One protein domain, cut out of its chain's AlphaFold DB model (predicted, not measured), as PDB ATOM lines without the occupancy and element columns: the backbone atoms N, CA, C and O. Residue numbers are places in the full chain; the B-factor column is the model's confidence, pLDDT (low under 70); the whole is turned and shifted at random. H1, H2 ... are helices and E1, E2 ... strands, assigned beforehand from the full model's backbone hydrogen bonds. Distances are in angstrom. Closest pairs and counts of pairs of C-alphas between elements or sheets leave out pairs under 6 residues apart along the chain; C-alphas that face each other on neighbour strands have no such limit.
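AT A GLANCE: This is residues 18 to 112 of the 113 residues of the protein "Thymidine kinase" of Plasmodiophora brassicae (UniProt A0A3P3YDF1). A four-stranded sheet has its longest helix, H3, packed along one face, while the opposite face is bare. From one end of the sheet the long link between E3 and E4, residues 87 to 104, reaches out as a thin arm, its C-alphas 10 to 31 A from the mean of all C-alphas, and makes much of the length; the short H1 and H2 lie at the other end. The 95 printed residues hold, in order, H1 H2 E1 H3 E2 H4 E3 E4, with under half in named elements; the class is mixed, helices and strands. The mixed sheet has the order E1 E2 E4 E3; the whole is only just loose, close to compact, with a radius of gyration of the C-alphas of 15.2 A and spans of 49 by 23 by 21 A.

IN THESE COORDINATES: E1 is residues 30 to 33, E2 56 to 59, E3 83 to 86, and E4 105 to 110, 14.8 A long and ending at C-alpha (148.176, 179.660, 202.072). H3 is residues 42 to 51, 14.0 A; H1, 18 to 21, begins at C-alpha (156.566, 181.966, 183.838); H2 is 23 to 27 and H4 74 to 77.

HOW THE PARTS SIT: E1 and E2 are parallel, with N 31 and O 56 2.8 A apart; E2 and E4 are antiparallel, N 59 to O 108 2.8 A. E3 and E4 form an antiparallel hairpin, N 85 to O 107 2.8 A. H3 is on the sheet over E2, at a height over the sheet of 9.3 A, in two layers, helix on sheet. E1, H3, E2 make a strand-helix-strand unit, two parallel neighbour strands joined through a helix, with a right-handed crossover; E2, H4, E3 make a split one, with E4 between the strands, also right-handed. H4 only grazes the sheet and touches H3, closest C-alphas Leu 43 and Leu 77, 6.5 A. H1 and H2 are close but not clearly touching, closest C-alphas Val 19 and Tyr 25, 6.6 A; neither is on the sheet. Every O i to N i+4 pair is within hydrogen-bond range in H2 and H3; H1 and H4 are too short for one.

THE WHOLE: The C-alphas farthest apart, Lys 23 and Val 96, are 49.8 A apart. The printed part has no cut; the links E2 to H4 and E3 to E4 are long. Residues 91 to 112 have pLDDT under 70.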
ATOM      1  N   PRO A  18     156.960 181.065 184.926       95.38
ATOM      2  CA  PRO A  18     156.566 181.966 183.838       95.38
ATOM      3  C   PRO A  18     155.181 182.604 184.017       95.38
ATOM      4  O   PRO A  18     154.906 183.644 183.423       95.38
ATOM      5  N   VAL A  19     154.299 182.005 184.827       95.00
ATOM      6  CA  VAL A  19     152.937 182.516 185.069       95.00
ATOM      7  C   VAL A  19     152.975 183.889 185.736       95.00
ATOM      8  O   VAL A  19     152.075 184.698 185.530       95.00
ATOM      9  N   ARG A  20     154.040 184.195 186.486       94.62
ATOM     10  CA  ARG A  20     154.204 185.480 187.181       94.62
ATOM     11  C   ARG A  20     154.296 186.679 186.239       94.62
ATOM     12  O   ARG A  20     154.004 187.794 186.651       94.62
ATOM     13  N   GLU A  21     154.687 186.459 184.985       94.88
ATOM     14  CA  GLU A  21     154.786 187.510 183.966       94.88
ATOM     15  C   GLU A  21     153.438 187.802 183.285       94.88
ATOM     16  O   GLU A  21     153.334 188.688 182.433       94.88
ATOM     17  N   TRP A  22     152.391 187.043 183.612       94.44
ATOM     18  CA  TRP A  22     151.095 187.175 182.962       94.44
ATOM     19  C   TRP A  22     150.286 188.313 183.578       94.44
ATOM     20  O   TRP A  22     150.217 188.466 184.797       94.44
ATOM     21  N   LYS A  23     149.569 189.067 182.737       93.00
ATOM     22  CA  LYS A  23     148.648 190.117 183.209       93.00
ATOM     23  C   LYS A  23     147.568 189.574 184.145       93.00
ATOM     24  O   LYS A  23     147.184 190.245 185.098       93.00
ATOM     25  N   ASP A  24     147.111 188.351 183.891       92.12
ATOM     26  CA  ASP A  24     146.120 187.685 184.737       92.12
ATOM     27  C   ASP A  24     146.677 187.407 186.139       92.12
ATOM     28  O   ASP A  24     145.954 187.559 187.121       92.12
ATOM     29  N   TYR A  25     147.968 187.073 186.256       94.81
ATOM     30  CA  TYR A  25     148.632 186.904 187.550       94.81
ATOM     31  C   TYR A  25     148.720 188.231 188.308       94.81
ATOM     32  O   TYR A  25     148.387 188.289 189.494       94.81
ATOM     33  N   GLU A  26     149.125 189.307 187.629       93.88
ATOM     34  CA  GLU A  26     149.236 190.643 188.222       93.88
ATOM     35  C   GLU A  26     147.896 191.098 188.822       93.88
ATOM     36  O   GLU A  26     147.846 191.495 189.989       93.88
ATOM     37  N   GLY A  27     146.802 190.949 188.069       93.75
ATOM     38  CA  GLY A  27     145.455 191.339 188.498       93.75
ATOM     39  C   GLY A  27     144.763 190.374 189.470       93.75
ATOM     40  O   GLY A  27     143.763 190.749 190.087       93.75
ATOM     41  N   ALA A  28     145.250 189.141 189.625       94.25
ATOM     42  CA  ALA A  28     144.629 188.156 190.505       94.25
ATOM     43  C   ALA A  28     144.910 188.455 191.985       94.25
ATOM     44  O   ALA A  28     146.051 188.664 192.376       94.25
ATOM     45  N   ARG A  29     143.891 188.400 192.847       94.12
ATOM     46  CA  ARG A  29     144.103 188.340 194.307       94.12
ATOM     47  C   ARG A  29     144.432 186.917 194.768       94.12
ATOM     48  O   ARG A  29     145.229 186.739 195.681       94.12
ATOM     49  N   ALA A  30     143.792 185.928 194.149       93.19
ATOM     50  CA  ALA A  30     143.888 184.531 194.536       93.19
ATOM     51  C   ALA A  30     144.225 183.640 193.337       93.19
ATOM     52  O   ALA A  30     143.759 183.898 192.224       93.19
ATOM     53  N   ILE A  31     145.004 182.585 193.572       94.19
ATOM     54  CA  ILE A  31     145.461 181.640 192.548       94.19
ATOM     55  C   ILE A  31     145.184 180.214 193.023       94.19
ATOM     56  O   ILE A  31     145.550 179.827 194.131       94.19
ATOM     57  N   LEU A  32     144.548 179.423 192.159       94.25
ATOM     58  CA  LEU A  32     144.306 177.998 192.371       94.25
ATOM     59  C   LEU A  32     145.298 177.180 191.538       94.25
ATOM     60  O   LEU A  32     145.331 177.304 190.314       94.25
ATOM     61  N   ILE A  33     146.066 176.321 192.200       94.62
ATOM     62  CA  ILE A  33     147.018 175.397 191.583       94.62
ATOM     63  C   ILE A  33     146.470 173.980 191.745       94.62
ATOM     64  O   ILE A  33     146.494 173.421 192.839       94.62
ATOM     65  N   GLU A  34     145.975 173.402 190.654       91.94
ATOM     66  CA  GLU A  34     145.516 172.009 190.592       91.94
ATOM     67  C   GLU A  34     146.650 171.072 190.161       91.94
ATOM     68  O   GLU A  34     147.564 171.475 189.444       91.94
ATOM     69  N   GLU A  35     146.573 169.807 190.579       91.94
ATOM     70  CA  GLU A  35     147.559 168.762 190.266       91.94
ATOM     71  C   GLU A  35     149.008 169.144 190.636       91.94
ATOM     72  O   GLU A  35     149.978 168.844 189.933       91.94
ATOM     73  N   ALA A  36     149.153 169.803 191.787       92.62
ATOM     74  CA  ALA A  36     150.374 170.475 192.207       92.62
ATOM     75  C   ALA A  36     151.614 169.570 192.306       92.62
ATOM     76  O   ALA A  36     152.743 170.042 192.180       92.62
ATOM     77  N   GLN A  37     151.424 168.261 192.494       91.69
ATOM     78  CA  GLN A  37     152.512 167.282 192.543       91.69
ATOM     79  C   GLN A  37     153.361 167.229 191.259       91.69
ATOM     80  O   GLN A  37     154.469 166.694 191.299       91.69
ATOM     81  N   PHE A  38     152.861 167.757 190.135       94.31
ATOM     82  CA  PHE A  38     153.597 167.793 188.869       94.31
ATOM     83  C   PHE A  38     154.497 169.017 188.698       94.31
ATOM     84  O   PHE A  38     155.350 168.989 187.811       94.31
ATOM     85  N   PHE A  39     154.349 170.063 189.516       96.12
ATOM     86  CA  PHE A  39     155.145 171.282 189.371       96.12
ATOM     87  C   PHE A  39     156.464 171.173 190.152       96.12
ATOM     88  O   PHE A  39     156.443 171.082 191.384       96.12
ATOM     89  N   PRO A  40     157.624 171.169 189.466       95.38
ATOM     90  CA  PRO A  40     158.931 171.039 190.115       95.38
ATOM     91  C   PRO A  40     159.371 172.320 190.840       95.38
ATOM     92  O   PRO A  40     160.292 172.280 191.652       95.38
ATOM     93  N   ASP A  41     158.730 173.444 190.535       96.81
ATOM     94  CA  ASP A  41     158.989 174.779 191.065       96.81
ATOM     95  C   ASP A  41     157.891 175.264 192.030       96.81
ATOM     96  O   ASP A  41     157.867 176.439 192.404       96.81
ATOM     97  N   LEU A  42     157.003 174.360 192.469       96.56
ATOM     98  CA  LEU A  42     155.850 174.664 193.316       96.56
ATOM     99  C   LEU A  42     156.232 175.426 194.584       96.56
ATOM    100  O   LEU A  42     155.661 176.477 194.854       96.56
ATOM    101  N   LEU A  43     157.185 174.911 195.366       96.12
ATOM    102  CA  LEU A  43     157.526 175.506 196.660       96.12
ATOM    103  C   LEU A  43     158.018 176.948 196.492       96.12
ATOM    104  O   LEU A  43     157.531 177.855 197.161       96.12
ATOM    105  N   GLN A  44     158.959 177.162 195.571       97.56
ATOM    106  CA  GLN A  44     159.534 178.483 195.327       97.56
ATOM    107  C   GLN A  44     158.489 179.458 194.778       97.56
ATOM    108  O   GLN A  44     158.450 180.610 195.208       97.56
ATOM    109  N   PHE A  45     157.647 179.009 193.843       97.50
ATOM    110  CA  PHE A  45     156.586 179.840 193.284       97.50
ATOM    111  C   PHE A  45     155.598 180.282 194.361       97.50
ATOM    112  O   PHE A  45     155.308 181.471 194.469       97.50
ATOM    113  N   VAL A  46     155.105 179.341 195.168       96.81
ATOM    114  CA  VAL A  46     154.063 179.614 196.162       96.81
ATOM    115  C   VAL A  46     154.577 180.543 197.255       96.81
ATOM    116  O   VAL A  46     153.906 181.521 197.566       96.81
ATOM    117  N   LEU A  47     155.786 180.308 197.777       96.69
ATOM    118  CA  LEU A  47     156.380 181.206 198.772       96.69
ATOM    119  C   LEU A  47     156.571 182.618 198.218       96.69
ATOM    120  O   LEU A  47     156.254 183.584 198.897       96.69
ATOM    121  N   HIS A  48     157.035 182.759 196.975       97.12
ATOM    122  CA  HIS A  48     157.159 184.080 196.367       97.12
ATOM    123  C   HIS A  48     155.791 184.755 196.191       97.12
ATOM    124  O   HIS A  48     155.635 185.933 196.506       97.12
ATOM    125  N   ALA A  49     154.797 184.021 195.691       96.56
ATOM    126  CA  ALA A  49     153.474 184.570 195.437       96.56
ATOM    127  C   ALA A  49     152.795 185.059 196.728       96.56
ATOM    128  O   ALA A  49     152.175 186.118 196.725       96.56
ATOM    129  N   VAL A  50     152.953 184.326 197.832       95.69
ATOM    130  CA  VAL A  50     152.381 184.696 199.136       95.69
ATOM    131  C   VAL A  50     153.191 185.814 199.799       95.69
ATOM    132  O   VAL A  50     152.642 186.868 200.103       95.69
ATOM    133  N   GLU A  51     154.497 185.615 199.989       95.19
ATOM    134  CA  GLU A  51     155.334 186.478 200.840       95.19
ATOM    135  C   GLU A  51     155.757 187.784 200.157       95.19
ATOM    136  O   GLU A  51     155.996 188.791 200.821       95.19
ATOM    137  N   VAL A  52     155.900 187.771 198.829       96.12
ATOM    138  CA  VAL A  52     156.398 188.924 198.062       96.12
ATOM    139  C   VAL A  52     155.271 189.597 197.297       96.12
ATOM    140  O   VAL A  52     155.157 190.821 197.323       96.12
ATOM    141  N   ASP A  53     154.432 188.807 196.622       95.69
ATOM    142  CA  ASP A  53     153.392 189.345 195.739       95.69
ATOM    143  C   ASP A  53     152.032 189.531 196.447       95.69
ATOM    144  O   ASP A  53     151.107 190.080 195.841       95.69
ATOM    145  N   GLY A  54     151.897 189.097 197.709       95.69
ATOM    146  CA  GLY A  54     150.688 189.280 198.521       95.69
ATOM    147  C   GLY A  54     149.454 188.564 197.961       95.69
ATOM    148  O   GLY A  54     148.361 189.135 197.931       95.69
ATOM    149  N   LYS A  55     149.638 187.354 197.419       95.44
ATOM    150  CA  LYS A  55     148.581 186.546 196.796       95.44
ATOM    151  C   LYS A  55     148.076 185.472 197.758       95.44
ATOM    152  O   LYS A  55     148.861 184.813 198.434       95.44
ATOM    153  N   ASP A  56     146.773 185.204 197.706       95.31
ATOM    154  CA  ASP A  56     146.189 184.015 198.332       95.31
ATOM    155  C   ASP A  56     146.359 182.805 197.404       95.31
ATOM    156  O   ASP A  56     145.924 182.829 196.251       95.31
ATOM    157  N   ILE A  57     146.953 181.719 197.890       95.38
ATOM    158  CA  ILE A  57     147.214 180.521 197.093       95.38
ATOM    159  C   ILE A  57     146.449 179.320 197.642       95.38
ATOM    160  O   ILE A  57     146.563 178.943 198.809       95.38
ATOM    161  N   VAL A  58     145.712 178.654 196.756       95.25
ATOM    162  CA  VAL A  58     145.095 177.354 197.022       95.25
ATOM    163  C   VAL A  58     145.845 176.292 196.238       95.25
ATOM    164  O   VAL A  58     145.851 176.310 195.011       95.25
ATOM    165  N   VAL A  59     146.459 175.345 196.939       95.00
ATOM    166  CA  VAL A  59     147.203 174.239 196.333       95.00
ATOM    167  C   VAL A  59     146.427 172.938 196.496       95.00
ATOM    168  O   VAL A  59     146.082 172.513 197.603       95.00
ATOM    169  N   VAL A  60     146.160 172.277 195.376       93.19
ATOM    170  CA  VAL A  60     145.469 170.992 195.295       93.19
ATOM    171  C   VAL A  60     146.392 169.989 194.621       93.19
ATOM    172  O   VAL A  60     146.867 170.212 193.512       93.19
ATOM    173  N   GLY A  61     146.667 168.874 195.292       90.69
ATOM    174  CA  GLY A  61     147.545 167.842 194.756       90.69
ATOM    175  C   GLY A  61     147.641 166.615 195.650       90.69
ATOM    176  O   GLY A  61     147.160 166.600 196.784       90.69
ATOM    177  N   LEU A  62     148.269 165.569 195.124       88.44
ATOM    178  CA  LEU A  62     148.455 164.297 195.817       88.44
ATOM    179  C   LEU A  62     149.581 164.382 196.855       88.44
ATOM    180  O   LEU A  62     150.638 164.948 196.590       88.44
ATOM    181  N   ASP A  63     149.388 163.759 198.021       84.62
ATOM    182  CA  ASP A  63     150.437 163.633 199.043       84.62
ATOM    183  C   ASP A  63     151.375 162.447 198.820       84.62
ATOM    184  O   ASP A  63     152.454 162.388 199.411       84.62
ATOM    185  N   GLY A  64     150.988 161.499 197.969       86.25
ATOM    186  CA  GLY A  64     151.828 160.363 197.637       86.25
ATOM    187  C   GLY A  64     151.531 159.752 196.276       86.25
ATOM    188  O   GLY A  64     150.433 159.876 195.733       86.25
ATOM    189  N   ASP A  65     152.537 159.076 195.731       85.31
ATOM    190  CA  ASP A  65     152.420 158.297 194.503       85.31
ATOM    191  C   ASP A  65     151.760 156.926 194.765       85.31
ATOM    192  O   ASP A  65     151.417 156.551 195.893       85.31
ATOM    193  N   ARG A  66     151.615 156.114 193.711       81.19
ATOM    194  CA  ARG A  66     151.089 154.741 193.820       81.19
ATOM    195  C   ARG A  66     151.917 153.850 194.764       81.19
ATOM    196  O   ARG A  66     151.382 152.894 195.326       81.19
ATOM    197  N   GLY A  67     153.205 154.141 194.925       83.50
ATOM    198  CA  GLY A  67     154.134 153.455 195.820       83.50
ATOM    199  C   GLY A  67     154.075 153.928 197.274       83.50
ATOM    200  O   GLY A  67     154.708 153.300 198.119       83.50
ATOM    201  N   ARG A  68     153.274 154.958 197.590       80.81
ATOM    202  CA  ARG A  68     153.257 155.667 198.884       80.81
ATOM    203  C   ARG A  68     154.547 156.441 199.168       80.81
ATOM    204  O   ARG A  68     154.842 156.726 200.327       80.81
ATOM    205  N   ASN A  69     155.296 156.790 198.129       88.31
ATOM    206  CA  ASN A  69     156.403 157.725 198.237       88.31
ATOM    207  C   ASN A  69     155.875 159.153 198.135       88.31
ATOM    208  O   ASN A  69     154.814 159.398 197.558       88.31
ATOM    209  N   ARG A  70     156.653 160.095 198.663       89.00
ATOM    210  CA  ARG A  70     156.430 161.529 198.481       89.00
ATOM    211  C   ARG A  70     156.303 161.861 196.990       89.00
ATOM    212  O   ARG A  70     157.160 161.457 196.206       89.00
ATOM    213  N   PHE A  71     155.269 162.614 196.622       90.12
ATOM    214  CA  PHE A  71     155.023 163.023 195.240       90.12
ATOM    215  C   PHE A  71     155.138 164.545 195.106       90.12
ATOM    216  O   PHE A  71     154.320 165.293 195.638       90.12
ATOM    217  N   GLY A  72     156.177 164.998 194.403       92.38
ATOM    218  CA  GLY A  72     156.420 166.418 194.170       92.38
ATOM    219  C   GLY A  72     156.707 167.183 195.462       92.38
ATOM    220  O   GLY A  72     157.205 166.622 196.440       92.38
ATOM    221  N   GLN A  73     156.394 168.477 195.444       94.69
ATOM    222  CA  GLN A  73     156.711 169.418 196.523       94.69
ATOM    223  C   GLN A  73     155.504 169.824 197.378       94.69
ATOM    224  O   GLN A  73     155.666 170.603 198.309       94.69
ATOM    225  N   ALA A  74     154.304 169.293 197.121       91.19
ATOM    226  CA  ALA A  74     153.090 169.711 197.834       91.19
ATOM    227  C   ALA A  74     153.208 169.543 199.362       91.19
ATOM    228  O   ALA A  74     152.759 170.396 200.122       91.19
ATOM    229  N   LEU A  75     153.873 168.477 199.821       91.12
ATOM    230  CA  LEU A  75     154.116 168.245 201.249       91.12
ATOM    231  C   LEU A  75     155.082 169.252 201.889       91.12
ATOM    232  O   LEU A  75     155.017 169.445 203.101       91.12
ATOM    233  N   ASP A  76     155.941 169.911 201.107       94.69
ATOM    234  CA  ASP A  76     156.879 170.915 201.636       94.69
ATOM    235  C   ASP A  76     156.183 172.221 201.996       94.69
ATOM    236  O   ASP A  76     156.758 173.036 202.706       94.69
ATOM    237  N   LEU A  77     154.951 172.422 201.522       94.19
ATOM    238  CA  LEU A  77     154.148 173.601 201.830       94.19
ATOM    239  C   LEU A  77     153.471 173.516 203.201       94.19
ATOM    240  O   LEU A  77     153.054 174.540 203.728       94.19
ATOM    241  N   ILE A  78     153.375 172.322 203.798       92.25
ATOM    242  CA  ILE A  78     152.685 172.109 205.082       92.25
ATOM    243  C   ILE A  78     153.190 173.041 206.199       92.25
ATOM    244  O   ILE A  78     152.344 173.590 206.897       92.25
ATOM    245  N   PRO A  79     154.507 173.259 206.394       93.62
ATOM    246  CA  PRO A  79     155.002 174.143 207.452       93.62
ATOM    247  C   PRO A  79     154.633 175.618 207.269       93.62
ATOM    248  O   PRO A  79     154.688 176.368 208.237       93.62
ATOM    249  N   TYR A  80     154.299 176.026 206.044       93.19
ATOM    250  CA  TYR A  80     153.984 177.410 205.694       93.19
ATOM    251  C   TYR A  80     152.474 177.653 205.600       93.19
ATOM    252  O   TYR A  80     152.041 178.797 205.593       93.19
ATOM    253  N   ALA A  81     151.671 176.590 205.493       91.69
ATOM    254  CA  ALA A  81     150.247 176.693 205.213       91.69
ATOM    255  C   ALA A  81     149.427 177.075 206.445       91.69
ATOM    256  O   ALA A  81     149.537 176.442 207.494       91.69
ATOM    257  N   ASP A  82     148.522 178.038 206.268       92.25
ATOM    258  CA  ASP A  82     147.544 178.410 207.289       92.25
ATOM    259  C   ASP A  82     146.537 177.278 207.527       92.25
ATOM    260  O   ASP A  82     146.145 176.998 208.661       92.25
ATOM    261  N   VAL A  83     146.110 176.600 206.452       90.62
ATOM    262  CA  VAL A  83     145.156 175.489 206.533       90.62
ATOM    263  C   VAL A  83     145.612 174.319 205.676       90.62
ATOM    264  O   VAL A  83     145.861 174.446 204.476       90.62
ATOM    265  N   VAL A  84     145.620 173.133 206.282       89.25
ATOM    266  CA  VAL A  84     145.886 171.868 205.594       89.25
ATOM    267  C   VAL A  84     144.679 170.952 205.722       89.25
ATOM    268  O   VAL A  84     144.309 170.541 206.820       89.25
ATOM    269  N   THR A  85     144.087 170.584 204.588       86.56
ATOM    270  CA  THR A  85     142.984 169.625 204.514       86.56
ATOM    271  C   THR A  85     143.441 168.350 203.811       86.56
ATOM    272  O   THR A  85     143.780 168.330 202.629       86.56
ATOM    273  N   LYS A  86     143.424 167.236 204.544       84.06
ATOM    274  CA  LYS A  86     143.695 165.905 203.994       84.06
ATOM    275  C   LYS A  86     142.386 165.157 203.806       84.06
ATOM    276  O   LYS A  86     141.711 164.845 204.783       84.06
ATOM    277  N   LEU A  87     142.044 164.852 202.558       81.44
ATOM    278  CA  LEU A  87     140.883 164.027 202.268       81.44
ATOM    279  C   LEU A  87     141.247 162.540 202.348       81.44
ATOM    280  O   LEU A  87     142.403 162.114 202.320       81.44
ATOM    281  N   THR A  88     140.223 161.713 202.478       73.06
ATOM    282  CA  THR A  88     140.360 160.261 202.437       73.06
ATOM    283  C   THR A  88     139.365 159.725 201.429       73.06
ATOM    284  O   THR A  88     138.186 160.063 201.506       73.06
ATOM    285  N   ALA A  89     139.817 158.881 200.505       73.06
ATOM    286  CA  ALA A  89     138.894 158.118 199.677       73.06
ATOM    287  C   ALA A  89     138.468 156.825 200.369       73.06
ATOM    288  O   ALA A  89     139.120 156.332 201.295       73.06
ATOM    289  N   LEU A  90     137.390 156.251 199.847       73.62
ATOM    290  CA  LEU A  90     136.912 154.934 200.227       73.62
ATOM    291  C   LEU A  90     137.869 153.846 199.727       73.62
ATOM    292  O   LEU A  90     138.437 153.922 198.638       73.62
ATOM    293  N   CYS A  91     138.051 152.805 200.537       69.00
ATOM    294  CA  CYS A  91     138.845 151.648 200.149       69.00
ATOM    295  C   CYS A  91     137.999 150.697 199.295       69.00
ATOM    296  O   CYS A  91     137.097 150.044 199.818       69.00
ATOM    297  N   CYS A  92     138.363 150.536 198.023       69.19
ATOM    298  CA  CYS A  92     137.732 149.601 197.086       69.19
ATOM    299  C   CYS A  92     137.793 148.118 197.504       69.19
ATOM    300  O   CYS A  92     137.107 147.288 196.924       69.19
ATOM    301  N   ARG A  93     138.628 147.753 198.490       65.81
ATOM    302  CA  ARG A  93     138.688 146.382 199.032       65.81
ATOM    303  C   ARG A  93     137.776 146.163 200.235       65.81
ATOM    304  O   ARG A  93     137.391 145.032 200.498       65.81
ATOM    305  N   CYS A  94     137.488 147.224 200.988       65.44
ATOM    306  CA  CYS A  94     136.645 147.151 202.182       65.44
ATOM    307  C   CYS A  94     135.181 147.486 201.863       65.44
ATOM    308  O   CYS A  94     134.290 147.050 202.585       65.44
ATOM    309  N   ALA A  95     134.937 148.253 200.798       61.12
ATOM    310  CA  ALA A  95     133.614 148.527 200.254       61.12
ATOM    311  C   ALA A  95     133.369 147.602 199.055       61.12
ATOM    312  O   ALA A  95     134.151 147.607 198.109       61.12
ATOM    313  N   VAL A  96     132.305 146.801 199.117       54.16
ATOM    314  CA  VAL A  96     132.030 145.662 198.216       54.16
ATOM    315  C   VAL A  96     131.742 146.079 196.757       54.16
ATOM    316  O   VAL A  96     131.736 145.226 195.882       54.16
ATOM    317  N   ASP A  97     131.610 147.381 196.471       52.69
ATOM    318  CA  ASP A  97     131.308 147.935 195.143       52.69
ATOM    319  C   ASP A  97     132.041 149.267 194.879       52.69
ATOM    320  O   ASP A  97     131.434 150.339 194.899       52.69
ATOM    321  N   CYS A  98     133.361 149.271 194.639       49.94
ATOM    322  CA  CYS A  98     134.009 150.510 194.180       49.94
ATOM    323  C   CYS A  98     135.198 150.299 193.233       49.94
ATOM    324  O   CYS A  98     136.133 149.563 193.530       49.94
ATOM    325  N   SER A  99     135.186 151.010 192.102       50.38
ATOM    326  CA  SER A  99     136.209 150.996 191.044       50.38
ATOM    327  C   SER A  99     137.326 152.038 191.229       50.38
ATOM    328  O   SER A  99     138.251 152.088 190.420       50.38
ATOM    329  N   LEU A 100     137.285 152.857 192.288       46.69
ATOM    330  CA  LEU A 100     138.235 153.950 192.522       46.69
ATOM    331  C   LEU A 100     138.964 153.781 193.860       46.69
ATOM    332  O   LEU A 100     138.368 153.810 194.931       46.69
ATOM    333  N   CYS A 101     140.282 153.612 193.782       49.00
ATOM    334  CA  CYS A 101     141.186 153.502 194.923       49.00
ATOM    335  C   CYS A 101     142.309 154.541 194.761       49.00
ATOM    336  O   CYS A 101     143.223 154.325 193.970       49.00
ATOM    337  N   ALA A 102     142.265 155.655 195.499       50.66
ATOM    338  CA  ALA A 102     143.373 156.615 195.584       50.66
ATOM    339  C   ALA A 102     143.284 157.432 196.882       50.66
ATOM    340  O   ALA A 102     142.207 157.844 197.287       50.66
ATOM    341  N   ARG A 103     144.404 157.630 197.582       49.38
ATOM    342  CA  ARG A 103     144.477 158.530 198.746       49.38
ATOM    343  C   ARG A 103     144.709 159.943 198.207       49.38
ATOM    344  O   ARG A 103     145.614 160.118 197.404       49.38
ATOM    345  N   PHE A 104     143.883 160.906 198.608       49.12
ATOM    346  CA  PHE A 104     143.940 162.278 198.096       49.12
ATOM    347  C   PHE A 104     144.137 163.247 199.259       49.12
ATOM    348  O   PHE A 104     143.247 163.369 200.091       49.12
ATOM    349  N   VAL A 105     145.235 163.999 199.314       45.72
ATOM    350  CA  VAL A 105     145.178 165.301 199.995       45.72
ATOM    351  C   VAL A 105     144.429 166.251 199.069       45.72
ATOM    352  O   VAL A 105     144.564 166.183 197.852       45.72
ATOM    353  N   ARG A 106     143.552 167.084 199.624       58.72
ATOM    354  CA  ARG A 106     142.847 168.085 198.829       58.72
ATOM    355  C   ARG A 106     142.689 169.324 199.691       58.72
ATOM    356  O   ARG A 106     141.910 169.309 200.644       58.72
ATOM    357  N   HIS A 107     143.414 170.353 199.259       59.38
ATOM    358  CA  HIS A 107     143.495 171.727 199.753       59.38
ATOM    359  C   HIS A 107     144.549 171.970 200.843       59.38
ATOM    360  O   HIS A 107     144.350 171.692 202.024       59.38
ATOM    361  N   LEU A 108     145.665 172.555 200.416       59.09
ATOM    362  CA  LEU A 108     146.540 173.408 201.213       59.09
ATOM    363  C   LEU A 108     146.148 174.856 200.888       59.09
ATOM    364  O   LEU A 108     146.220 175.252 199.727       59.09
ATOM    365  N   LEU A 109     145.682 175.615 201.876       60.69
ATOM    366  CA  LEU A 109     145.425 177.048 201.734       60.69
ATOM    367  C   LEU A 109     146.570 177.806 202.397       60.69
ATOM    368  O   LEU A 109     146.886 177.561 203.564       60.69
ATOM    369  N   LEU A 110     147.161 178.714 201.634       68.62
ATOM    370  CA  LEU A 110     148.176 179.660 202.072       68.62
ATOM    371  C   LEU A 110     147.656 181.061 201.760       68.62
ATOM    372  O   LEU A 110     147.272 181.331 200.623       68.62
ATOM    373  N   SER A 111     147.603 181.934 202.754       58.25
ATOM    374  CA  SER A 111     147.121 183.308 202.620       58.25
ATOM    375  C   SER A 111     148.195 184.304 203.036       58.25
ATOM    376  O   SER A 111     148.967 184.053 203.958       58.25
ATOM    377  N   SER A 112     148.256 185.438 202.340       58.72
ATOM    378  CA  SER A 112     149.112 186.561 202.732       58.72
ATOM    379  C   SER A 112     148.340 187.473 203.690       58.72
ATOM    380  O   SER A 112     147.216 187.870 203.367       58.72
TER     381      SER A 112